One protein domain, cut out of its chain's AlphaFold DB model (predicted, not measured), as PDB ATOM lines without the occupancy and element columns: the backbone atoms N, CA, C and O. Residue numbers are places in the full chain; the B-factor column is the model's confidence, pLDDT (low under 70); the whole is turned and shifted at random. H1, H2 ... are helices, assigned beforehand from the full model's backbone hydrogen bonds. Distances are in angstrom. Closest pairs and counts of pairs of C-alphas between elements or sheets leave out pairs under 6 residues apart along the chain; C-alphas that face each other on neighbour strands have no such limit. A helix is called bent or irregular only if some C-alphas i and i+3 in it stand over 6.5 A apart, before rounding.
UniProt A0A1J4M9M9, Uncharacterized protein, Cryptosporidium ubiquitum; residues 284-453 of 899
ATOM      1  N   LYS A 284      70.697 117.183 109.578       54.66
ATOM      2  CA  LYS A 284      69.861 117.314 108.369       54.66
ATOM      3  C   LYS A 284      70.114 116.222 107.315       54.66
ATOM      4  O   LYS A 284      69.373 116.153 106.344       54.66
ATOM      5  N   CYS A 285      71.145 115.398 107.488       61.78
ATOM      6  CA  CYS A 285      71.511 114.326 106.573       61.78
ATOM      7  C   CYS A 285      70.774 113.001 106.806       61.78
ATOM      8  O   CYS A 285      70.889 112.129 105.959       61.78
ATOM      9  N   GLY A 286      70.055 112.782 107.914       73.50
ATOM     10  CA  GLY A 286      69.390 111.485 108.148       73.50
ATOM     11  C   GLY A 286      70.336 110.269 108.221       73.50
ATOM     12  O   GLY A 286      69.866 109.135 108.179       73.50
ATOM     13  N   MET A 287      71.649 110.502 108.328       83.44
ATOM     14  CA  MET A 287      72.697 109.495 108.513       83.44
ATOM     15  C   MET A 287      73.176 109.493 109.962       83.44
ATOM     16  O   MET A 287      73.181 110.534 110.621       83.44
ATOM     17  N   ILE A 288      73.620 108.329 110.434       88.94
ATOM     18  CA  ILE A 288      74.271 108.189 111.741       88.94
ATOM     19  C   ILE A 288      75.649 108.872 111.666       88.94
ATOM     20  O   ILE A 288      76.343 108.727 110.658       88.94
ATOM     21  N   SER A 289      76.075 109.590 112.716       89.50
ATOM     22  CA  SER A 289      77.346 110.343 112.718       89.50
ATOM     23  C   SER A 289      78.558 109.485 112.335       89.50
ATOM     24  O   SER A 289      79.421 109.959 111.603       89.50
ATOM     25  N   GLY A 290      78.589 108.208 112.738       92.62
ATOM     26  CA  GLY A 290      79.645 107.263 112.355       92.62
ATOM     27  C   GLY A 290      79.704 106.985 110.850       92.62
ATOM     28  O   GLY A 290      80.782 106.985 110.265       92.62
ATOM     29  N   GLU A 291      78.552 106.815 110.194       92.88
ATOM     30  CA  GLU A 291      78.494 106.612 108.741       92.88
ATOM     31  C   GLU A 291      78.876 107.882 107.978       92.88
ATOM     32  O   GLU A 291      79.550 107.813 106.952       92.88
ATOM     33  N   LEU A 292      78.462 109.053 108.477       92.81
ATOM     34  CA  LEU A 292      78.831 110.325 107.864       92.81
ATOM     35  C   LEU A 292      80.336 110.590 108.012       92.81
ATOM     36  O   LEU A 292      80.976 110.960 107.033       92.81
ATOM     37  N   PHE A 293      80.915 110.315 109.184       94.88
ATOM     38  CA  PHE A 293      82.357 110.424 109.408       94.88
ATOM     39  C   PHE A 293      83.151 109.439 108.539       94.88
ATOM     40  O   PHE A 293      84.163 109.814 107.947       94.88
ATOM     41  N   LEU A 294      82.673 108.197 108.388       95.81
ATOM     42  CA  LEU A 294      83.247 107.233 107.445       95.81
ATOM     43  C   LEU A 294      83.263 107.806 106.020       95.81
ATOM     44  O   LEU A 294      84.293 107.763 105.349       95.81
ATOM     45  N   MET A 295      82.148 108.391 105.571       95.44
ATOM     46  CA  MET A 295      82.048 109.010 104.248       95.44
ATOM     47  C   MET A 295      82.986 110.199 104.063       95.44
ATOM     48  O   MET A 295      83.649 110.296 103.032       95.44
ATOM     49  N   GLU A 296      83.072 111.086 105.049       95.25
ATOM     50  CA  GLU A 296      83.986 112.230 105.037       95.25
ATOM     51  C   GLU A 296      85.444 111.782 104.902       95.25
ATOM     52  O   GLU A 296      86.180 112.327 104.077       95.25
ATOM     53  N   ASN A 297      85.846 110.741 105.638       95.94
ATOM     54  CA  ASN A 297      87.192 110.178 105.544       95.94
ATOM     55  C   ASN A 297      87.426 109.463 104.207       95.94
ATOM     56  O   ASN A 297      88.496 109.626 103.633       95.94
ATOM     57  N   ILE A 298      86.446 108.740 103.651       96.88
ATOM     58  CA  ILE A 298      86.573 108.156 102.302       96.88
ATOM     59  C   ILE A 298      86.799 109.258 101.263       96.88
ATOM     60  O   ILE A 298      87.673 109.112 100.409       96.88
ATOM     61  N   ILE A 299      86.041 110.357 101.326       96.62
ATOM     62  CA  ILE A 299      86.181 111.486 100.395       96.62
ATOM     63  C   ILE A 299      87.557 112.139 100.553       96.62
ATOM     64  O   ILE A 299      88.254 112.337  99.557       96.62
ATOM     65  N   LEU A 300      87.960 112.439 101.792       95.56
ATOM     66  CA  LEU A 300      89.246 113.060 102.093       95.56
ATOM     67  C   LEU A 300      90.415 112.172 101.662       95.56
ATOM     68  O   LEU A 300      91.265 112.630 100.906       95.56
ATOM     69  N   CYS A 301      90.446 110.907 102.081       95.75
ATOM     70  CA  CYS A 301      91.532 109.996 101.742       95.75
ATOM     71  C   CYS A 301      91.573 109.695 100.241       95.75
ATOM     72  O   CYS A 301      92.659 109.696  99.676       95.75
ATOM     73  N   SER A 302      90.430 109.560  99.550       95.88
ATOM     74  CA  SER A 302      90.418 109.441  98.078       95.88
ATOM     75  C   SER A 302      91.067 110.653  97.406       95.88
ATOM     76  O   SER A 302      91.739 110.522  96.384       95.88
ATOM     77  N   PHE A 303      90.879 111.842  97.982       95.19
ATOM     78  CA  PHE A 303      91.516 113.057  97.495       95.19
ATOM     79  C   PHE A 303      93.009 113.126  97.839       95.19
ATOM     80  O   PHE A 303      93.788 113.601  97.019       95.19
ATOM     81  N   LEU A 304      93.426 112.596  98.994       94.31
ATOM     82  CA  LEU A 304      94.842 112.445  99.348       94.31
ATOM     83  C   LEU A 304      95.555 111.430  98.442       94.31
ATOM     84  O   LEU A 304      96.689 111.686  98.054       94.31
ATOM     85  N   VAL A 305      94.893 110.341  98.025       95.38
ATOM     86  CA  VAL A 305      95.436 109.426  97.000       95.38
ATOM     87  C   VAL A 305      95.720 110.188  95.708       95.38
ATOM     88  O   VAL A 305      96.795 110.059  95.130       95.38
ATOM     89  N   TYR A 306      94.781 111.027  95.270       95.31
ATOM     90  CA  TYR A 306      94.977 111.853  94.084       95.31
ATOM     91  C   TYR A 306      96.108 112.869  94.245       95.31
ATOM     92  O   TYR A 306      96.948 112.977  93.353       95.31
ATOM     93  N   GLU A 307      96.167 113.569  95.380       94.81
ATOM     94  CA  GLU A 307      97.264 114.484  95.700       94.81
ATOM     95  C   GLU A 307      98.616 113.764  95.635       94.81
ATOM     96  O   GLU A 307      99.525 114.238  94.965       94.81
ATOM     97  N   PHE A 308      98.722 112.580  96.237       94.69
ATOM     98  CA  PHE A 308      99.933 111.766  96.214       94.69
ATOM     99  C   PHE A 308     100.355 111.341  94.804       94.69
ATOM    100  O   PHE A 308     101.535 111.431  94.459       94.69
ATOM    101  N   CYS A 309      99.407 110.916  93.963       94.94
ATOM    102  CA  CYS A 309      99.698 110.583  92.570       94.94
ATOM    103  C   CYS A 309     100.224 111.799  91.796       94.94
ATOM    104  O   CYS A 309     101.167 111.662  91.022       94.94
ATOM    105  N   MET A 310      99.643 112.987  92.000       94.69
ATOM    106  CA  MET A 310     100.099 114.205  91.320       94.69
ATOM    107  C   MET A 310     101.458 114.689  91.841       94.69
ATOM    108  O   MET A 310     102.286 115.096  91.039       94.69
ATOM    109  N   GLU A 311     101.717 114.598  93.146       92.75
ATOM    110  CA  GLU A 311     103.025 114.913  93.751       92.75
ATOM    111  C   GLU A 311     104.121 113.955  93.269       92.75
ATOM    112  O   GLU A 311     105.242 114.366  92.993       92.75
ATOM    113  N   SER A 312     103.800 112.671  93.100       92.00
ATOM    114  CA  SER A 312     104.743 111.705  92.522       92.00
ATOM    115  C   SER A 312     105.019 111.994  91.044       92.00
ATOM    116  O   SER A 312     106.129 111.785  90.558       92.00
ATOM    117  N   LEU A 313     104.008 112.485  90.326       92.12
ATOM    118  CA  LEU A 313     104.106 112.828  88.914       92.12
ATOM    119  C   LEU A 313     104.843 114.151  88.669       92.12
ATOM    120  O   LEU A 313     105.568 114.260  87.685       92.12
ATOM    121  N   SER A 314     104.715 115.129  89.568       91.88
ATOM    122  CA  SER A 314     105.341 116.451  89.428       91.88
ATOM    123  C   SER A 314     106.863 116.420  89.447       91.88
ATOM    124  O   SER A 314     107.495 117.369  88.996       91.88
ATOM    125  N   VAL A 315     107.466 115.317  89.898       88.31
ATOM    126  CA  VAL A 315     108.913 115.108  89.770       88.31
ATOM    127  C   VAL A 315     109.345 114.919  88.309       88.31
ATOM    128  O   VAL A 315     110.501 115.174  87.979       88.31
ATOM    129  N   PHE A 316     108.434 114.499  87.427       88.81
ATOM    130  CA  PHE A 316     108.721 114.191  86.020       88.81
ATOM    131  C   PHE A 316     107.950 115.057  85.021       88.81
ATOM    132  O   PHE A 316     108.342 115.128  83.856       88.81
ATOM    133  N   ASP A 317     106.844 115.669  85.444       88.69
ATOM    134  CA  ASP A 317     105.984 116.485  84.591       88.69
ATOM    135  C   ASP A 317     105.480 117.726  85.342       88.69
ATOM    136  O   ASP A 317     104.601 117.644  86.206       88.69
ATOM    137  N   ASP A 318     106.000 118.894  84.960       88.56
ATOM    138  CA  ASP A 318     105.627 120.193  85.528       88.56
ATOM    139  C   ASP A 318     104.125 120.493  85.396       88.56
ATOM    140  O   ASP A 318     103.569 121.249  86.198       88.56
ATOM    141  N   HIS A 319     103.414 119.886  84.435       88.50
ATOM    142  CA  HIS A 319     101.964 120.058  84.330       88.50
ATOM    143  C   HIS A 319     101.228 119.566  85.582       88.50
ATOM    144  O   HIS A 319     100.190 120.134  85.942       88.50
ATOM    145  N   ALA A 320     101.775 118.579  86.300       91.19
ATOM    146  CA  ALA A 320     101.199 118.104  87.552       91.19
ATOM    147  C   ALA A 320     101.242 119.163  88.671       91.19
ATOM    148  O   ALA A 320     100.376 119.141  89.547       91.19
ATOM    149  N   LEU A 321     102.153 120.148  88.619       89.25
ATOM    150  CA  LEU A 321     102.207 121.248  89.595       89.25
ATOM    151  C   LEU A 321     100.925 122.086  89.580       89.25
ATOM    152  O   LEU A 321     100.365 122.387  90.633       89.25
ATOM    153  N   THR A 322     100.386 122.373  88.391       88.69
ATOM    154  CA  THR A 322      99.112 123.106  88.263       88.69
ATOM    155  C   THR A 322      97.937 122.338  88.874       88.69
ATOM    156  O   THR A 322      97.018 122.932  89.444       88.69
ATOM    157  N   ALA A 323      97.969 121.001  88.806       90.69
ATOM    158  CA  ALA A 323      96.980 120.157  89.464       90.69
ATOM    159  C   ALA A 323      97.136 120.205  90.991       90.69
ATOM    160  O   ALA A 323      96.133 120.318  91.689       90.69
ATOM    161  N   ILE A 324      98.368 120.184  91.510       90.88
ATOM    162  CA  ILE A 324      98.659 120.271  92.951       90.88
ATOM    163  C   ILE A 324      98.139 121.585  93.552       90.88
ATOM    164  O   ILE A 324      97.519 121.570  94.619       90.88
ATOM    165  N   GLU A 325      98.301 122.713  92.860       90.25
ATOM    166  CA  GLU A 325      97.757 124.006  93.306       90.25
ATOM    167  C   GLU A 325      96.223 123.987  93.392       90.25
ATOM    168  O   GLU A 325      95.633 124.395  94.400       90.25
ATOM    169  N   ALA A 326      95.555 123.448  92.366       90.31
ATOM    170  CA  ALA A 326      94.101 123.290  92.368       90.31
ATOM    171  C   ALA A 326      93.627 122.334  93.478       90.31
ATOM    172  O   ALA A 326      92.596 122.571  94.118       90.31
ATOM    173  N   ILE A 327      94.396 121.271  93.737       92.00
ATOM    174  CA  ILE A 327      94.144 120.315  94.816       92.00
ATOM    175  C   ILE A 327      94.218 121.001  96.176       92.00
ATOM    176  O   ILE A 327      93.332 120.792  97.003       92.00
ATOM    177  N   ALA A 328      95.219 121.852  96.409       90.69
ATOM    178  CA  ALA A 328      95.384 122.550  97.679       90.69
ATOM    179  C   ALA A 328      94.150 123.398  98.041       90.69
ATOM    180  O   ALA A 328      93.636 123.285  99.158       90.69
ATOM    181  N   LEU A 329      93.615 124.163  97.080       92.31
ATOM    182  CA  LEU A 329      92.407 124.981  97.268       92.31
ATOM    183  C   LEU A 329      91.174 124.131  97.601       92.31
ATOM    184  O   LEU A 329      90.398 124.453  98.502       92.31
ATOM    185  N   ILE A 330      90.990 123.023  96.884       94.06
ATOM    186  CA  ILE A 330      89.846 122.127  97.085       94.06
ATOM    187  C   ILE A 330      89.955 121.380  98.410       94.06
ATOM    188  O   ILE A 330      88.955 121.220  99.108       94.06
ATOM    189  N   LYS A 331      91.166 120.975  98.800       92.38
ATOM    190  CA  LYS A 331      91.430 120.339 100.092       92.38
ATOM    191  C   LYS A 331      91.057 121.265 101.241       92.38
ATOM    192  O   LYS A 331      90.416 120.823 102.186       92.38
ATOM    193  N   GLU A 332      91.412 122.545 101.154       90.00
ATOM    194  CA  GLU A 332      91.043 123.533 102.171       90.00
ATOM    195  C   GLU A 332      89.516 123.682 102.285       90.00
ATOM    196  O   GLU A 332      88.966 123.678 103.388       90.00
ATOM    197  N   GLN A 333      88.810 123.759 101.152       92.69
ATOM    198  CA  GLN A 333      87.344 123.807 101.130       92.69
ATOM    199  C   GLN A 333      86.717 122.534 101.714       92.69
ATOM    200  O   GLN A 333      85.785 122.621 102.514       92.69
ATOM    201  N   LEU A 334      87.249 121.361 101.363       93.25
ATOM    202  CA  LEU A 334      86.792 120.074 101.876       93.25
ATOM    203  C   LEU A 334      86.987 119.975 103.394       93.25
ATOM    204  O   LEU A 334      86.048 119.630 104.106       93.25
ATOM    205  N   LEU A 335      88.167 120.338 103.903       89.81
ATOM    206  CA  LEU A 335      88.446 120.347 105.340       89.81
ATOM    207  C   LEU A 335      87.514 121.309 106.084       89.81
ATOM    208  O   LEU A 335      86.980 120.943 107.125       89.81
ATOM    209  N   LYS A 336      87.230 122.497 105.531       87.19
ATOM    210  CA  LYS A 336      86.230 123.415 106.103       87.19
ATOM    211  C   LYS A 336      84.847 122.768 106.187       87.19
ATOM    212  O   LYS A 336      84.194 122.898 107.219       87.19
ATOM    213  N   LEU A 337      84.402 122.059 105.145       88.81
ATOM    214  CA  LEU A 337      83.115 121.351 105.159       88.81
ATOM    215  C   LEU A 337      83.074 120.255 106.235       88.81
ATOM    216  O   LEU A 337      82.098 120.190 106.980       88.81
ATOM    217  N   ILE A 338      84.138 119.454 106.355       89.00
ATOM    218  CA  ILE A 338      84.256 118.388 107.366       89.00
ATOM    219  C   ILE A 338      84.261 118.982 108.783       89.00
ATOM    220  O   ILE A 338      83.515 118.536 109.652       89.00
ATOM    221  N   ILE A 339      85.034 120.046 109.021       83.94
ATOM    222  CA  ILE A 339      85.091 120.731 110.324       83.94
ATOM    223  C   ILE A 339      83.722 121.324 110.696       83.94
ATOM    224  O   ILE A 339      83.302 121.236 111.853       83.94
ATOM    225  N   ILE A 340      83.009 121.921 109.732       81.62
ATOM    226  CA  ILE A 340      81.666 122.482 109.951       81.62
ATOM    227  C   ILE A 340      80.667 121.378 110.312       81.62
ATOM    228  O   ILE A 340      79.873 121.569 111.241       81.62
ATOM    229  N   ALA A 341      80.714 120.234 109.621       83.25
ATOM    230  CA  ALA A 341      79.905 119.071 109.971       83.25
ATOM    231  C   ALA A 341      80.226 118.629 111.408       83.25
ATOM    232  O   ALA A 341      79.344 118.588 112.270       83.25
ATOM    233  N   GLY A 342      81.516 118.462 111.711       82.12
ATOM    234  CA  GLY A 342      82.034 118.168 113.044       82.12
ATOM    235  C   GLY A 342      81.484 116.866 113.621       82.12
ATOM    236  O   GLY A 342      81.221 116.813 114.818       82.12
ATOM    237  N   THR A 343      81.302 115.872 112.758       87.69
ATOM    238  CA  THR A 343      80.896 114.481 113.032       87.69
ATOM    239  C   THR A 343      81.895 113.742 113.916       87.69
ATOM    240  O   THR A 343      81.496 112.959 114.770       87.69
ATOM    241  N   GLU A 344      83.191 114.044 113.775       88.25
ATOM    242  CA  GLU A 344      84.266 113.522 114.626       88.25
ATOM    243  C   GLU A 344      83.997 113.804 116.108       88.25
ATOM    244  O   GLU A 344      84.340 113.015 116.982       88.25
ATOM    245  N   LEU A 345      83.347 114.933 116.402       83.75
ATOM    246  CA  LEU A 345      83.069 115.375 117.766       83.75
ATOM    247  C   LEU A 345      81.920 114.606 118.426       83.75
ATOM    248  O   LEU A 345      81.806 114.649 119.657       83.75
ATOM    249  N   ASP A 346      81.094 113.943 117.614       84.44
ATOM    250  CA  ASP A 346      79.951 113.135 118.042       84.44
ATOM    251  C   ASP A 346      80.351 111.683 118.352       84.44
ATOM    252  O   ASP A 346      79.530 110.919 118.857       84.44
ATOM    253  N   LEU A 347      81.591 111.295 118.039       89.19
ATOM    254  CA  LEU A 347      82.109 109.939 118.188       89.19
ATOM    255  C   LEU A 347      83.090 109.835 119.360       89.19
ATOM    256  O   LEU A 347      83.712 110.815 119.787       89.19
ATOM    257  N   GLU A 348      83.236 108.619 119.880       90.69
ATOM    258  CA  GLU A 348      84.304 108.306 120.826       90.69
ATOM    259  C   GLU A 348      85.656 108.233 120.105       90.69
ATOM    260  O   GLU A 348      85.745 107.853 118.939       90.69
ATOM    261  N   GLU A 349      86.735 108.574 120.807       89.69
ATOM    262  CA  GLU A 349      88.088 108.634 120.236       89.69
ATOM    263  C   GLU A 349      88.531 107.294 119.626       89.69
ATOM    264  O   GLU A 349      89.123 107.272 118.548       89.69
ATOM    265  N   GLN A 350      88.171 106.174 120.261       92.81
ATOM    266  CA  GLN A 350      88.443 104.832 119.739       92.81
ATOM    267  C   GLN A 350      87.709 104.572 118.418       92.81
ATOM    268  O   GLN A 350      88.320 104.089 117.469       92.81
ATOM    269  N   GLN A 351      86.435 104.969 118.318       95.50
ATOM    270  CA  GLN A 351      85.644 104.831 117.089       95.50
ATOM    271  C   GLN A 351      86.200 105.701 115.959       95.50
ATOM    272  O   GLN A 351      86.231 105.278 114.805       95.50
ATOM    273  N   VAL A 352      86.665 106.915 116.278       93.31
ATOM    274  CA  VAL A 352      87.314 107.811 115.308       93.31
ATOM    275  C   VAL A 352      88.555 107.148 114.714       93.31
ATOM    276  O   VAL A 352      88.715 107.121 113.491       93.31
ATOM    277  N   VAL A 353      89.419 106.595 115.567       94.62
ATOM    278  CA  VAL A 353      90.642 105.900 115.144       94.62
ATOM    279  C   VAL A 353      90.311 104.646 114.335       94.62
ATOM    280  O   VAL A 353      90.891 104.443 113.269       94.62
ATOM    281  N   GLU A 354      89.353 103.837 114.791       96.88
ATOM    282  CA  GLU A 354      88.913 102.626 114.095       96.88
ATOM    283  C   GLU A 354      88.397 102.950 112.689       96.88
ATOM    284  O   GLU A 354      88.890 102.382 111.717       96.88
ATOM    285  N   ILE A 355      87.504 103.939 112.552       97.31
ATOM    286  CA  ILE A 355      86.979 104.370 111.249       97.31
ATOM    287  C   ILE A 355      88.111 104.831 110.326       97.31
ATOM    288  O   ILE A 355      88.147 104.431 109.163       97.31
ATOM    289  N   ARG A 356      89.065 105.634 110.816       96.62
ATOM    290  CA  ARG A 356      90.210 106.085 110.006       96.62
ATOM    291  C   ARG A 356      91.083 104.914 109.545       96.62
ATOM    292  O   ARG A 356      91.455 104.861 108.372       96.62
ATOM    293  N   ARG A 357      91.359 103.945 110.426       96.00
ATOM    294  CA  ARG A 357      92.097 102.715 110.084       96.00
ATOM    295  C   ARG A 357      91.342 101.879 109.049       96.00
ATOM    296  O   ARG A 357      91.941 101.453 108.065       96.00
ATOM    297  N   THR A 358      90.027 101.718 109.203       97.06
ATOM    298  CA  THR A 358      89.175 101.033 108.220       97.06
ATOM    299  C   THR A 358      89.218 101.727 106.859       97.06
ATOM    300  O   THR A 358      89.351 101.060 105.837       97.06
ATOM    301  N   VAL A 359      89.157 103.062 106.810       97.00
ATOM    302  CA  VAL A 359      89.260 103.809 105.545       97.00
ATOM    303  C   VAL A 359      90.623 103.613 104.885       97.00
ATOM    304  O   VAL A 359      90.676 103.375 103.678       97.00
ATOM    305  N   ASN A 360      91.712 103.646 105.656       95.44
ATOM    306  CA  ASN A 360      93.052 103.382 105.127       95.44
ATOM    307  C   ASN A 360      93.187 101.982 104.525       95.44
ATOM    308  O   ASN A 360      93.809 101.833 103.473       95.44
ATOM    309  N   GLN A 361      92.575 100.975 105.151       95.69
ATOM    310  CA  GLN A 361      92.524  99.613 104.616       95.69
ATOM    311  C   GLN A 361      91.677  99.540 103.338       95.69
ATOM    312  O   GLN A 361      92.133  98.992 102.337       95.69
ATOM    313  N   ILE A 362      90.478 100.138 103.331       96.00
ATOM    314  CA  ILE A 362      89.569 100.158 102.169       96.00
ATOM    315  C   ILE A 362      90.230 100.798 100.941       96.00
ATOM    316  O   ILE A 362      90.011 100.349  99.816       96.00
ATOM    317  N   LEU A 363      91.009 101.862 101.145       95.69
ATOM    318  CA  LEU A 363      91.706 102.578 100.075       95.69
ATOM    319  C   LEU A 363      93.117 102.039  99.807       95.69
ATOM    320  O   LEU A 363      93.809 102.574  98.945       95.69
ATOM    321  N   ALA A 364      93.523 100.979 100.515       95.88
ATOM    322  CA  ALA A 364      94.832 100.347 100.403       95.88
ATOM    323  C   ALA A 364      95.993 101.360 100.476       95.88
ATOM    324  O   ALA A 364      96.918 101.334  99.664       95.88
ATOM    325  N   MET A 365      95.946 102.256 101.468       94.50
ATOM    326  CA  MET A 365      96.940 103.327 101.637       94.50
ATOM    327  C   MET A 365      98.361 102.789 101.852       94.50
ATOM    328  O   MET A 365      99.315 103.409 101.396       94.50
ATOM    329  N   GLU A 366      98.522 101.612 102.464       93.19
ATOM    330  CA  GLU A 366      99.833 100.953 102.587       93.19
ATOM    331  C   GLU A 366     100.409 100.554 101.221       93.19
ATOM    332  O   GLU A 366     101.586 100.781 100.953       93.19
ATOM    333  N   ASN A 367      99.570 100.047 100.311       94.38
ATOM    334  CA  ASN A 367      99.998  99.719  98.948       94.38
ATOM    335  C   ASN A 367     100.343 100.989  98.160       94.38
ATOM    336  O   ASN A 367     101.256 100.976  97.338       94.38
ATOM    337  N   LEU A 368      99.630 102.092  98.418       94.00
ATOM    338  CA  LEU A 368      99.944 103.390  97.819       94.00
ATOM    339  C   LEU A 368     101.306 103.894  98.284       94.00
ATOM    340  O   LEU A 368     102.084 104.395  97.476       94.00
ATOM    341  N   ARG A 369     101.595 103.728  99.576       91.44
ATOM    342  CA  ARG A 369     102.891 104.054 100.159       91.44
ATOM    343  C   ARG A 369     104.000 103.218  99.529       91.44
ATOM    344  O   ARG A 369     104.975 103.795  99.067       91.44
ATOM    345  N   ALA A 370     103.806 101.903  99.418       91.25
ATOM    346  CA  ALA A 370     104.764 101.001  98.781       91.25
ATOM    347  C   ALA A 370     105.058 101.379  97.316       91.25
ATOM    348  O   ALA A 370     106.197 101.266  96.880       91.25
ATOM    349  N   ALA A 371     104.062 101.892  96.586       91.94
ATOM    350  CA  ALA A 371     104.191 102.372  95.205       91.94
ATOM    351  C   ALA A 371     104.744 103.811  95.085       91.94
ATOM    352  O   ALA A 371     104.538 104.481  94.068       91.94
ATOM    353  N   ASN A 372     105.401 104.335  96.125       90.88
ATOM    354  CA  ASN A 372     105.959 105.684  96.122       90.88
ATOM    355  C   ASN A 372     107.172 105.784  95.184       90.88
ATOM    356  O   ASN A 372     108.296 105.441  95.540       90.88
ATOM    357  N   VAL A 373     106.955 106.354  94.001       89.19
ATOM    358  CA  VAL A 373     108.003 106.538  92.987       89.19
ATOM    359  C   VAL A 373     109.146 107.434  93.475       89.19
ATOM    360  O   VAL A 373     110.299 107.216  93.105       89.19
ATOM    361  N   ILE A 374     108.860 108.426  94.326       87.00
ATOM    362  CA  ILE A 374     109.890 109.311  94.895       87.00
ATOM    363  C   ILE A 374     110.815 108.515  95.809       87.00
ATOM    364  O   ILE A 374     112.031 108.680  95.758       87.00
ATOM    365  N   PHE A 375     110.244 107.612  96.602       86.06
ATOM    366  CA  PHE A 375     111.018 106.680  97.410       86.06
ATOM    367  C   PHE A 375     111.876 105.761  96.538       86.06
ATOM    368  O   PHE A 375     113.072 105.634  96.799       86.06
ATOM    369  N   SER A 376     111.303 105.184  95.477       86.00
ATOM    370  CA  SER A 376     112.053 104.357  94.535       86.00
ATOM    371  C   SER A 376     113.245 105.136  93.978       86.00
ATOM    372  O   SER A 376     114.367 104.682  94.141       86.00
ATOM    373  N   MET A 377     113.068 106.357  93.462       83.44
ATOM    374  CA  MET A 377     114.171 107.174  92.918       83.44
ATOM    375  C   MET A 377     115.355 107.404  93.867       83.44
ATOM    376  O   MET A 377     116.467 107.655  93.403       83.44
ATOM    377  N   HIS A 378     115.129 107.343  95.178       80.19
ATOM    378  CA  HIS A 378     116.190 107.478  96.165       80.19
ATOM    379  C   HIS A 378     116.986 106.187  96.407       80.19
ATOM    380  O   HIS A 378     118.081 106.253  96.965       80.19
ATOM    381  N   ARG A 379     116.498 105.029  95.950       77.81
ATOM    382  CA  ARG A 379     117.273 103.786  95.925       77.81
ATOM    383  C   ARG A 379     118.321 103.856  94.818       77.81
ATOM    384  O   ARG A 379     118.041 104.244  93.683       77.81
ATOM    385  N   SER A 380     119.551 103.465  95.137       62.03
ATOM    386  CA  SER A 380     120.626 103.398  94.154       62.03
ATOM    387  C   SER A 380     120.264 102.361  93.078       62.03
ATOM    388  O   SER A 380     120.227 101.166  93.346       62.03
ATOM    389  N   ARG A 381     120.022 102.832  91.842       68.69
ATOM    390  CA  ARG A 381     119.725 102.043  90.620       68.69
ATOM    391  C   ARG A 381     118.280 101.545  90.474       68.69
ATOM    392  O   ARG A 381     118.033 100.341  90.445       68.69
ATOM    393  N   VAL A 382     117.336 102.454  90.255       81.06
ATOM    394  CA  VAL A 382     115.976 102.064  89.855       81.06
ATOM    395  C   VAL A 382     115.862 101.864  88.350       81.06
ATOM    396  O   VAL A 382     116.192 102.733  87.538       81.06
ATOM    397  N   LYS A 383     115.375 100.699  87.934       88.12
ATOM    398  CA  LYS A 383     115.147 100.462  86.511       88.12
ATOM    399  C   LYS A 383     113.887 101.203  86.078       88.12
ATOM    400  O   LYS A 383     112.945 101.373  86.846       88.12
ATOM    401  N   HIS A 384     113.850 101.612  84.813       89.12
ATOM    402  CA  HIS A 384     112.652 102.211  84.221       89.12
ATOM    403  C   HIS A 384     111.402 101.338  84.448       89.12
ATOM    404  O   HIS A 384     110.324 101.860  84.723       89.12
ATOM    405  N   ASP A 385     111.563 100.015  84.379       90.94
ATOM    406  CA  ASP A 385     110.479  99.053  84.581       90.94
ATOM    407  C   ASP A 385     109.916  99.075  86.008       90.94
ATOM    408  O   ASP A 385     108.704  98.942  86.173       90.94
ATOM    409  N   ASP A 386     110.759  99.319  87.016       91.50
ATOM    410  CA  ASP A 386     110.336  99.422  88.417       91.50
ATOM    411  C   ASP A 386     109.493 100.693  88.623       91.50
ATOM    412  O   ASP A 386     108.382 100.630  89.147       91.50
ATOM    413  N   LEU A 387     109.955 101.841  88.101       92.25
ATOM    414  CA  LEU A 387     109.191 103.098  88.145       92.25
ATOM    415  C   LEU A 387     107.856 102.959  87.402       92.25
ATOM    416  O   LEU A 387     106.823 103.441  87.864       92.25
ATOM    417  N   LEU A 388     107.859 102.289  86.245       94.19
ATOM    418  CA  LEU A 388     106.642 102.031  85.481       94.19
ATOM    419  C   LEU A 388     105.669 101.127  86.251       94.19
ATOM    420  O   LEU A 388     104.457 101.346  86.180       94.19
ATOM    421  N   ALA A 389     106.171 100.121  86.972       95.50
ATOM    422  CA  ALA A 389     105.357  99.270  87.833       95.50
ATOM    423  C   ALA A 389     104.721 100.080  88.973       95.50
ATOM    424  O   ALA A 389     103.507 100.000  89.167       95.50
ATOM    425  N   ASP A 390     105.492 100.939  89.640       95.25
ATOM    426  CA  ASP A 390     104.997 101.828  90.696       95.25
ATOM    427  C   ASP A 390     103.923 102.798  90.174       95.25
ATOM    428  O   ASP A 390     102.846 102.932  90.761       95.25
ATOM    429  N   PHE A 391     104.141 103.407  89.003       96.44
ATOM    430  CA  PHE A 391     103.137 104.251  88.352       96.44
ATOM    431  C   PHE A 391     101.857 103.482  87.994       96.44
ATOM    432  O   PHE A 391     100.749 103.986  88.203       96.44
ATOM    433  N   LYS A 392     101.965 102.249  87.487       96.75
ATOM    434  CA  LYS A 392     100.795 101.394  87.219       96.75
ATOM    435  C   LYS A 392     100.044 101.045  88.506       96.75
ATOM    436  O   LYS A 392      98.810 101.085  88.511       96.75
ATOM    437  N   ASN A 393     100.765 100.769  89.591       96.50
ATOM    438  CA  ASN A 393     100.185 100.494  90.904       96.50
ATOM    439  C   ASN A 393      99.438 101.719  91.449       96.50
ATOM    440  O   ASN A 393      98.270 101.602  91.827       96.50
ATOM    441  N   MET A 394     100.036 102.911  91.386       96.88
ATOM    442  CA  MET A 394      99.364 104.163  91.750       96.88
ATOM    443  C   MET A 394      98.104 104.421  90.912       96.88
ATOM    444  O   MET A 394      97.061 104.772  91.464       96.88
ATOM    445  N   LEU A 395      98.151 104.193  89.592       97.19
ATOM    446  CA  LEU A 395      96.985 104.355  88.713       97.19
ATOM    447  C   LEU A 395      95.854 103.393  89.106       97.19
ATOM    448  O   LEU A 395      94.681 103.780  89.124       97.19
ATOM    449  N   SER A 396      96.205 102.145  89.423       96.44
ATOM    450  CA  SER A 396      95.264 101.136  89.913       96.44
ATOM    451  C   SER A 396      94.589 101.593  91.209       96.44
ATOM    452  O   SER A 396      93.359 101.602  91.293       96.44
ATOM    453  N   LEU A 397      95.367 102.071  92.183       96.06
ATOM    454  CA  LEU A 397      94.872 102.533  93.484       96.06
ATOM    455  C   LEU A 397      94.020 103.807  93.385       96.06
ATOM    456  O   LEU A 397      92.980 103.913  94.043       96.06
ATOM    457  N   LEU A 398      94.384 104.744  92.507       96.00
ATOM    458  CA  LEU A 398      93.562 105.920  92.212       96.00
ATOM    459  C   LEU A 398      92.214 105.518  91.598       96.00
ATOM    460  O   LEU A 398      91.166 106.061  91.962       96.00
ATOM    461  N   ASN A 399      92.210 104.531  90.698       95.81
ATOM    462  CA  ASN A 399      90.984 103.994  90.111       95.81
ATOM    463  C   ASN A 399      90.113 103.278  91.159       95.81
ATOM    464  O   ASN A 399      88.896 103.475  91.178       95.81
ATOM    465  N   VAL A 400      90.720 102.489  92.055       95.12
ATOM    466  CA  VAL A 400      90.026 101.870  93.199       95.12
ATOM    467  C   VAL A 400      89.398 102.947  94.080       95.12
ATOM    468  O   VAL A 400      88.207 102.862  94.369       95.12
ATOM    469  N   SER A 401      90.138 104.003  94.416       94.75
ATOM    470  CA  SER A 401      89.635 105.128  95.216       94.75
ATOM    471  C   SER A 401      88.434 105.812  94.555       94.75
ATOM    472  O   SER A 401      87.404 106.025  95.196       94.75
ATOM    473  N   CYS A 402      88.501 106.062  93.241       95.00
ATOM    474  CA  CYS A 402      87.379 106.616  92.477       95.00
ATOM    475  C   CYS A 402      86.143 105.703  92.509       95.00
ATOM    476  O   CYS A 402      85.035 106.176  92.762       95.00
ATOM    477  N   LYS A 403      86.318 104.395  92.285       95.50
ATOM    478  CA  LYS A 403      85.217 103.415  92.312       95.50
ATOM    479  C   LYS A 403      84.607 103.281  93.705       95.50
ATOM    480  O   LYS A 403      83.385 103.230  93.833       95.50
ATOM    481  N   THR A 404      85.437 103.252  94.744       95.50
ATOM    482  CA  THR A 404      85.005 103.213  96.144       95.50
ATOM    483  C   THR A 404      84.197 104.457  96.489       95.50
ATOM    484  O   THR A 404      83.116 104.336  97.068       95.50
ATOM    485  N   LEU A 405      84.662 105.640  96.082       95.31
ATOM    486  CA  LEU A 405      83.928 106.887  96.258       95.31
ATOM    487  C   LEU A 405      82.576 106.855  95.532       95.31
ATOM    488  O   LEU A 405      81.559 107.209  96.121       95.31
ATOM    489  N   GLU A 406      82.532 106.400  94.277       94.62
ATOM    490  CA  GLU A 406      81.288 106.315  93.502       94.62
ATOM    491  C   GLU A 406      80.289 105.317  94.098       94.62
ATOM    492  O   GLU A 406      79.114 105.653  94.247       94.62
ATOM    493  N   LYS A 407      80.747 104.126  94.504       95.38
ATOM    494  CA  LYS A 407      79.915 103.105  95.161       95.38
ATOM    495  C   LYS A 407      79.315 103.628  96.465       95.38
ATOM    496  O   LYS A 407      78.127 103.445  96.727       95.38
ATOM    497  N   ASN A 408      80.125 104.292  97.283       92.62
ATOM    498  CA  ASN A 408      79.665 104.834  98.554       92.62
ATOM    499  C   ASN A 408      78.758 106.058  98.363       92.62
ATOM    500  O   ASN A 408      77.739 106.178  99.037       92.62
ATOM    501  N   HIS A 409      79.036 106.913  97.382       93.06
ATOM    502  CA  HIS A 409      78.126 107.992  97.013       93.06
ATOM    503  C   HIS A 409      76.785 107.464  96.479       93.06
ATOM    504  O   HIS A 409      75.750 108.017  96.811       93.06
ATOM    505  N   GLN A 410      76.735 106.353  95.738       92.56
ATOM    506  CA  GLN A 410      75.450 105.743  95.357       92.56
ATOM    507  C   GLN A 410      74.654 105.241  96.571       92.56
ATOM    508  O   GLN A 410      73.425 105.299  96.577       92.56
ATOM    509  N   ARG A 411      75.352 104.759  97.605       90.38
ATOM    510  CA  ARG A 411      74.735 104.272  98.844       90.38
ATOM    511  C   ARG A 411      74.224 105.409  99.737       90.38
ATOM    512  O   ARG A 411      73.158 105.266 100.327       90.38
ATOM    513  N   TYR A 412      74.959 106.521  99.811       85.50
ATOM    514  CA  TYR A 412      74.752 107.591 100.801       85.50
ATOM    515  C   TYR A 412      74.444 108.979 100.208       85.50
ATOM    516  O   TYR A 412      74.151 109.920 100.946       85.50
ATOM    517  N   GLY A 413      74.459 109.127  98.884       72.75
ATOM    518  CA  GLY A 413      74.264 110.379  98.135       72.75
ATOM    519  C   GLY A 413      72.815 110.854  98.071       72.75
ATOM    520  O   GLY A 413      72.356 111.381  97.070       72.75
ATOM    521  N   ARG A 414      72.045 110.583  99.126       77.50
ATOM    522  CA  ARG A 414      70.743 111.219  99.367       77.50
ATOM    523  C   ARG A 414      70.874 112.382 100.347       77.50
ATOM    524  O   ARG A 414      69.866 112.915 100.799       77.50
ATOM    525  N   THR A 415      72.103 112.718 100.736       84.75
ATOM    526  CA  THR A 415      72.385 113.690 101.781       84.75
ATOM    527  C   THR A 415      73.112 114.892 101.195       84.75
ATOM    528  O   THR A 415      74.209 114.768 100.652       84.75
ATOM    529  N   ASP A 416      72.521 116.080 101.351       87.44
ATOM    530  CA  ASP A 416      73.047 117.329 100.784       87.44
ATOM    531  C   ASP A 416      74.517 117.596 101.149       87.44
ATOM    532  O   ASP A 416      75.241 118.247 100.398       87.44
ATOM    533  N   CYS A 417      74.962 117.147 102.329       87.06
ATOM    534  CA  CYS A 417      76.339 117.334 102.784       87.06
ATOM    535  C   CYS A 417      77.325 116.468 101.986       87.06
ATOM    536  O   CYS A 417      78.289 116.996 101.427       87.06
ATOM    537  N   VAL A 418      77.054 115.159 101.891       90.69
ATOM    538  CA  VAL A 418      77.898 114.220 101.137       90.69
ATOM    539  C   VAL A 418      77.900 114.603  99.664       90.69
ATOM    540  O   VAL A 418      78.962 114.634  99.050       90.69
ATOM    541  N   ASP A 419      76.749 114.985  99.110       92.25
ATOM    542  CA  ASP A 419      76.647 115.401  97.712       92.25
ATOM    543  C   ASP A 419      77.511 116.625  97.420       92.25
ATOM    544  O   ASP A 419      78.258 116.627  96.444       92.25
ATOM    545  N   LYS A 420      77.500 117.642  98.292       92.69
ATOM    546  CA  LYS A 420      78.370 118.819  98.142       92.69
ATOM    547  C   LYS A 420      79.854 118.452  98.170       92.69
ATOM    548  O   LYS A 420      80.605 118.930  97.323       92.69
ATOM    549  N   MET A 421      80.273 117.602  99.108       94.50
ATOM    550  CA  MET A 421      81.671 117.163  99.210       94.50
ATOM    551  C   MET A 421      82.097 116.317  97.999       94.50
ATOM    552  O   MET A 421      83.170 116.531  97.435       94.50
ATOM    553  N   VAL A 422      81.248 115.391  97.545       95.12
ATOM    554  CA  VAL A 422      81.526 114.553  96.369       95.12
ATOM    555  C   VAL A 422      81.558 115.393  95.095       95.12
ATOM    556  O   VAL A 422      82.459 115.214  94.280       95.12
ATOM    557  N   MET A 423      80.626 116.333  94.917       94.44
ATOM    558  CA  MET A 423      80.596 117.229  93.755       94.44
ATOM    559  C   MET A 423      81.821 118.143  93.683       94.44
ATOM    560  O   MET A 423      82.255 118.486  92.585       94.44
ATOM    561  N   LEU A 424      82.400 118.494  94.831       94.88
ATOM    562  CA  LEU A 424      83.644 119.253  94.912       94.88
ATOM    563  C   LEU A 424      84.855 118.425  94.433       94.88
ATOM    564  O   LEU A 424      85.686 118.919  93.673       94.88
ATOM    565  N   VAL A 425      84.947 117.158  94.847       95.19
ATOM    566  CA  VAL A 425      86.140 116.312  94.648       95.19
ATOM    567  C   VAL A 425      86.101 115.503  93.342       95.19
ATOM    568  O   VAL A 425      87.101 115.395  92.628       95.19
ATOM    569  N   LYS A 426      84.941 114.942  92.987       94.19
ATOM    570  CA  LYS A 426      84.771 113.995  91.870       94.19
ATOM    571  C   LYS A 426      85.242 114.527  90.507       94.19
ATOM    572  O   LYS A 426      85.872 113.753  89.783       94.19
ATOM    573  N   PRO A 427      84.982 115.791  90.110       93.94
ATOM    574  CA  PRO A 427      85.466 116.311  88.831       93.94
ATOM    575  C   PRO A 427      86.995 116.304  88.733       93.94
ATOM    576  O   PRO A 427      87.535 115.954  87.684       93.94
ATOM    577  N   GLN A 428      87.686 116.631  89.831       93.44
ATOM    578  CA  GLN A 428      89.148 116.631  89.862       93.44
ATOM    579  C   GLN A 428      89.713 115.222  89.857       93.44
ATOM    580  O   GLN A 428      90.634 114.959  89.098       93.44
ATOM    581  N   LEU A 429      89.116 114.292  90.611       93.31
ATOM    582  CA  LEU A 429      89.522 112.887  90.562       93.31
ATOM    583  C   LEU A 429      89.410 112.313  89.149       93.31
ATOM    584  O   LEU A 429      90.321 111.633  88.689       93.31
ATOM    585  N   LYS A 430      88.329 112.624  88.422       93.25
ATOM    586  CA  LYS A 430      88.159 112.174  87.031       93.25
ATOM    587  C   LYS A 430      89.202 112.774  86.092       93.25
ATOM    588  O   LYS A 430      89.769 112.036  85.292       93.25
ATOM    589  N   ARG A 431      89.462 114.081  86.205       91.12
ATOM    590  CA  ARG A 431      90.491 114.777  85.416       91.12
ATOM    591  C   ARG A 431      91.893 114.246  85.727       91.12
ATOM    592  O   ARG A 431      92.678 113.997  84.820       91.12
ATOM    593  N   GLY A 432      92.182 114.046  87.005       89.06
ATOM    594  CA  GLY A 432      93.414 113.458  87.500       89.06
ATOM    595  C   GLY A 432      93.630 112.045  86.989       89.06
ATOM    596  O   GLY A 432      94.697 111.733  86.484       89.06
ATOM    597  N   LEU A 433      92.591 111.212  87.050       94.06
ATOM    598  CA  LEU A 433      92.633 109.842  86.555       94.06
ATOM    599  C   LEU A 433      92.871 109.785  85.041       94.06
ATOM    600  O   LEU A 433      93.621 108.921  84.596       94.06
ATOM    601  N   SER A 434      92.249 110.669  84.249       94.50
ATOM    602  CA  SER A 434      92.533 110.738  82.808       94.50
ATOM    603  C   SER A 434      93.966 111.185  82.546       94.50
ATOM    604  O   SER A 434      94.679 110.500  81.826       94.50
ATOM    605  N   PHE A 435      94.414 112.257  83.204       93.75
ATOM    606  CA  PHE A 435      95.771 112.777  83.046       93.75
ATOM    607  C   PHE A 435      96.833 111.734  83.417       93.75
ATOM    608  O   PHE A 435      97.736 111.446  82.636       93.75
ATOM    609  N   PHE A 436      96.672 111.085  84.572       94.56
ATOM    610  CA  PHE A 436      97.591 110.054  85.045       94.56
ATOM    611  C   PHE A 436      97.584 108.819  84.136       94.56
ATOM    612  O   PHE A 436      98.628 108.229  83.877       94.56
ATOM    613  N   ARG A 437      96.418 108.429  83.603       96.56
ATOM    614  CA  ARG A 437      96.314 107.332  82.632       96.56
ATOM    615  C   ARG A 437      97.050 107.652  81.336       96.56
ATOM    616  O   ARG A 437      97.746 106.777  80.825       96.56
ATOM    617  N   ASP A 438      96.889 108.866  80.821       95.88
ATOM    618  CA  ASP A 438      97.548 109.298  79.591       95.88
ATOM    619  C   ASP A 438      99.071 109.281  79.773       95.88
ATOM    620  O   ASP A 438      99.769 108.701  78.943       95.88
ATOM    621  N   TYR A 439      99.568 109.781  80.910       94.88
ATOM    622  CA  TYR A 439     100.986 109.731  81.273       94.88
ATOM    623  C   TYR A 439     101.530 108.295  81.395       94.88
ATOM    624  O   TYR A 439     102.544 107.935  80.802       94.88
ATOM    625  N   VAL A 440     100.834 107.402  82.105       95.62
ATOM    626  CA  VAL A 440     101.260 105.989  82.177       95.62
ATOM    627  C   VAL A 440     101.235 105.331  80.789       95.62
ATOM    628  O   VAL A 440     102.071 104.475  80.484       95.62
ATOM    629  N   GLY A 441     100.316 105.747  79.914       96.44
ATOM    630  CA  GLY A 441     100.256 105.321  78.517       96.44
ATOM    631  C   GLY A 441     101.441 105.811  77.673       96.44
ATOM    632  O   GLY A 441     101.989 105.037  76.879       96.44
ATOM    633  N   THR A 442     101.882 107.062  77.843       95.19
ATOM    634  CA  THR A 442     103.070 107.597  77.150       95.19
ATOM    635  C   THR A 442     104.347 106.903  77.614       95.19
ATOM    636  O   THR A 442     105.170 106.554  76.764       95.19
ATOM    637  N   LEU A 443     104.470 106.607  78.912       92.50
ATOM    638  CA  LEU A 443     105.576 105.814  79.459       92.50
ATOM    639  C   LEU A 443     105.579 104.377  78.925       92.50
ATOM    640  O   LEU A 443     106.596 103.893  78.435       92.50
ATOM    641  N   THR A 444     104.429 103.696  78.957       94.12
ATOM    642  CA  THR A 444     104.319 102.296  78.498       94.12
ATOM    643  C   THR A 444     104.621 102.158  77.003       94.12
ATOM    644  O   THR A 444     105.165 101.147  76.571       94.12
ATOM    645  N   SER A 445     104.280 103.170  76.201       94.00
ATOM    646  CA  SER A 445     104.566 103.186  74.759       94.00
ATOM    647  C   SER A 445     105.989 103.642  74.410       94.00
ATOM    648  O   SER A 445     106.330 103.678  73.228       94.00
ATOM    649  N   GLY A 446     106.805 104.020  75.400       89.94
ATOM    650  CA  GLY A 446     108.154 104.550  75.191       89.94
ATOM    651  C   GLY A 446     108.190 105.925  74.512       89.94
ATOM    652  O   GLY A 446     109.259 106.376  74.106       89.94
ATOM    653  N   LYS A 447     107.040 106.602  74.373       90.19
ATOM    654  CA  LYS A 447     106.956 107.962  73.808       90.19
ATOM    655  C   LYS A 447     107.565 109.004  74.738       90.19
ATOM    656  O   LYS A 447     108.036 110.037  74.274       90.19
ATOM    657  N   GLN A 448     107.531 108.728  76.035       87.44
ATOM    658  CA  GLN A 448     108.155 109.532  77.069       87.44
ATOM    659  C   GLN A 448     109.187 108.663  77.780       87.44
ATOM    660  O   GLN A 448     108.858 107.585  78.269       87.44
ATOM    661  N   GLN A 449     110.438 109.114  77.790       83.38
ATOM    662  CA  GLN A 449     111.496 108.481  78.570       83.38
ATOM    663  C   GLN A 449     111.576 109.178  79.924       83.38
ATOM    664  O   GLN A 449     111.659 110.406  79.980       83.38
ATOM    665  N   LEU A 450     111.568 108.400  81.007       83.12
ATOM    666  CA  LEU A 450     111.867 108.923  82.337       83.12
ATOM    667  C   LEU A 450     113.332 109.359  82.352       83.12
ATOM    668  O   LEU A 450     114.237 108.523  82.362       83.12
ATOM    669  N   GLN A 451     113.573 110.668  82.339       75.12
ATOM    670  CA  GLN A 451     114.904 111.202  82.597       75.12
ATOM    671  C   GLN A 451     115.174 111.109  84.097       75.12
ATOM    672  O   GLN A 451     114.973 112.057  84.849       75.12
ATOM    673  N   VAL A 452     115.606 109.932  84.547       72.06
ATOM    674  CA  VAL A 452     116.113 109.765  85.909       72.06
ATOM    675  C   VAL A 452     117.537 110.301  85.913       72.06
ATOM    676  O   VAL A 452     118.477 109.627  85.493       72.06
ATOM    677  N   HIS A 453     117.710 111.554  86.328       60.78
ATOM    678  CA  HIS A 453     119.042 112.092  86.570       60.78
ATOM    679  C   HIS A 453     119.615 111.475  87.847       60.78
ATOM    680  O   HIS A 453     119.392 111.958  88.957       60.78
TER     681      HIS A 453
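AT A GLANCE: This is residues 284 to 453 of the 899 residues of an uncharacterized protein of Cryptosporidium ubiquitum (UniProt A0A1J4M9M9). Long helices lie side by side in an elongated bundle, with H1 in the middle and H2, H7 and the bent H8 packed round it; the short helices H4, H5 and H6 follow one another along the remaining side, from one end of the bundle to the other. H3, four residues, sits at the end of the bundle where H1 begins. The printed part has 170 residues with eight named helices, H1 to H8 in order, and no named strand; the class is all helix. It is compact, with a radius of gyration of the C-alphas of 17.2 A, and spans 52 by 29 by 24 A.

HOW THE PARTS SIT: H1, residues 289 to 314, is the hub, touching five other helices. H2, residues 319 to 341, forms a helical hairpin with H1, at a shallow tilt of 15 degrees, opposite ways; their closest C-alphas, of Ser 314 and Ala 320, are 4.8 A apart. H3, residues 343 to 346, touches H1 at residues 289 to 293 alone, closest at C-alphas 289 and 343, 5.5 A. H4, residues 349 to 362, touches H1 at a steep tilt of 48 degrees, through its residues 355 to 360 alone; the closest C-alphas, of Leu 294 and Ile 355, are 6.0 A apart. H7, residues 384 to 412, touches H1 at a shallow tilt of 26 degrees, opposite ways, closest at C-alphas 302 and 401, 5.2 A. H5, residues 365 to 370, only just touches H7, with 3 pairs of C-alphas within 8 A, the closest being Leu 368 and Met 394, 6.1 A. H6, residues 373 to 378, forms a helical hairpin with H7, closest at C-alphas 373 and 390, 6.0 A. H8, residues 416 to 444, was assigned as one helix by its hydrogen bonds but is bent, C-alphas 424 and 427 being 7.0 A apart; its arms are H8a, residues 416 to 424, and H8b, residues 427 to 444. H8a touches H2 at a shallow tilt of 10 degrees, closest at C-alphas 334 and 421, 6.5 A. H8b touches H7 at a shallow tilt of 24 degrees, opposite ways, closest at C-alphas 391 and 440, 6.7 A. H1, H2, H7 and H8b form a bundle, helices side by side, though H2 and H7 are apart. Every O i to N i+4 pair is within hydrogen-bond range in H1, H4, H5, H6, H7, H8a and H8b; in H2 18 of 19 are, and H3 is too short for such a pair.

IN THESE COORDINATES: H1 begins at C-alpha 289, (77.346, 110.343, 112.718), and is 36.9 A long. H2 measures 33.8 A, H4 20.0 A and H7 41.7 A. H8b, 25.7 A, ends at C-alpha 444, (104.319, 102.296, 78.498).

THE WHOLE: The C-alphas farthest apart, of Lys 284 and Arg 381, are 55.1 A apart. The printed part has no cut, and the links between the helices are tight. The mean pLDDT of the printed part is 90.6; residues 284, 285, 380, 381 and 453 are under 70.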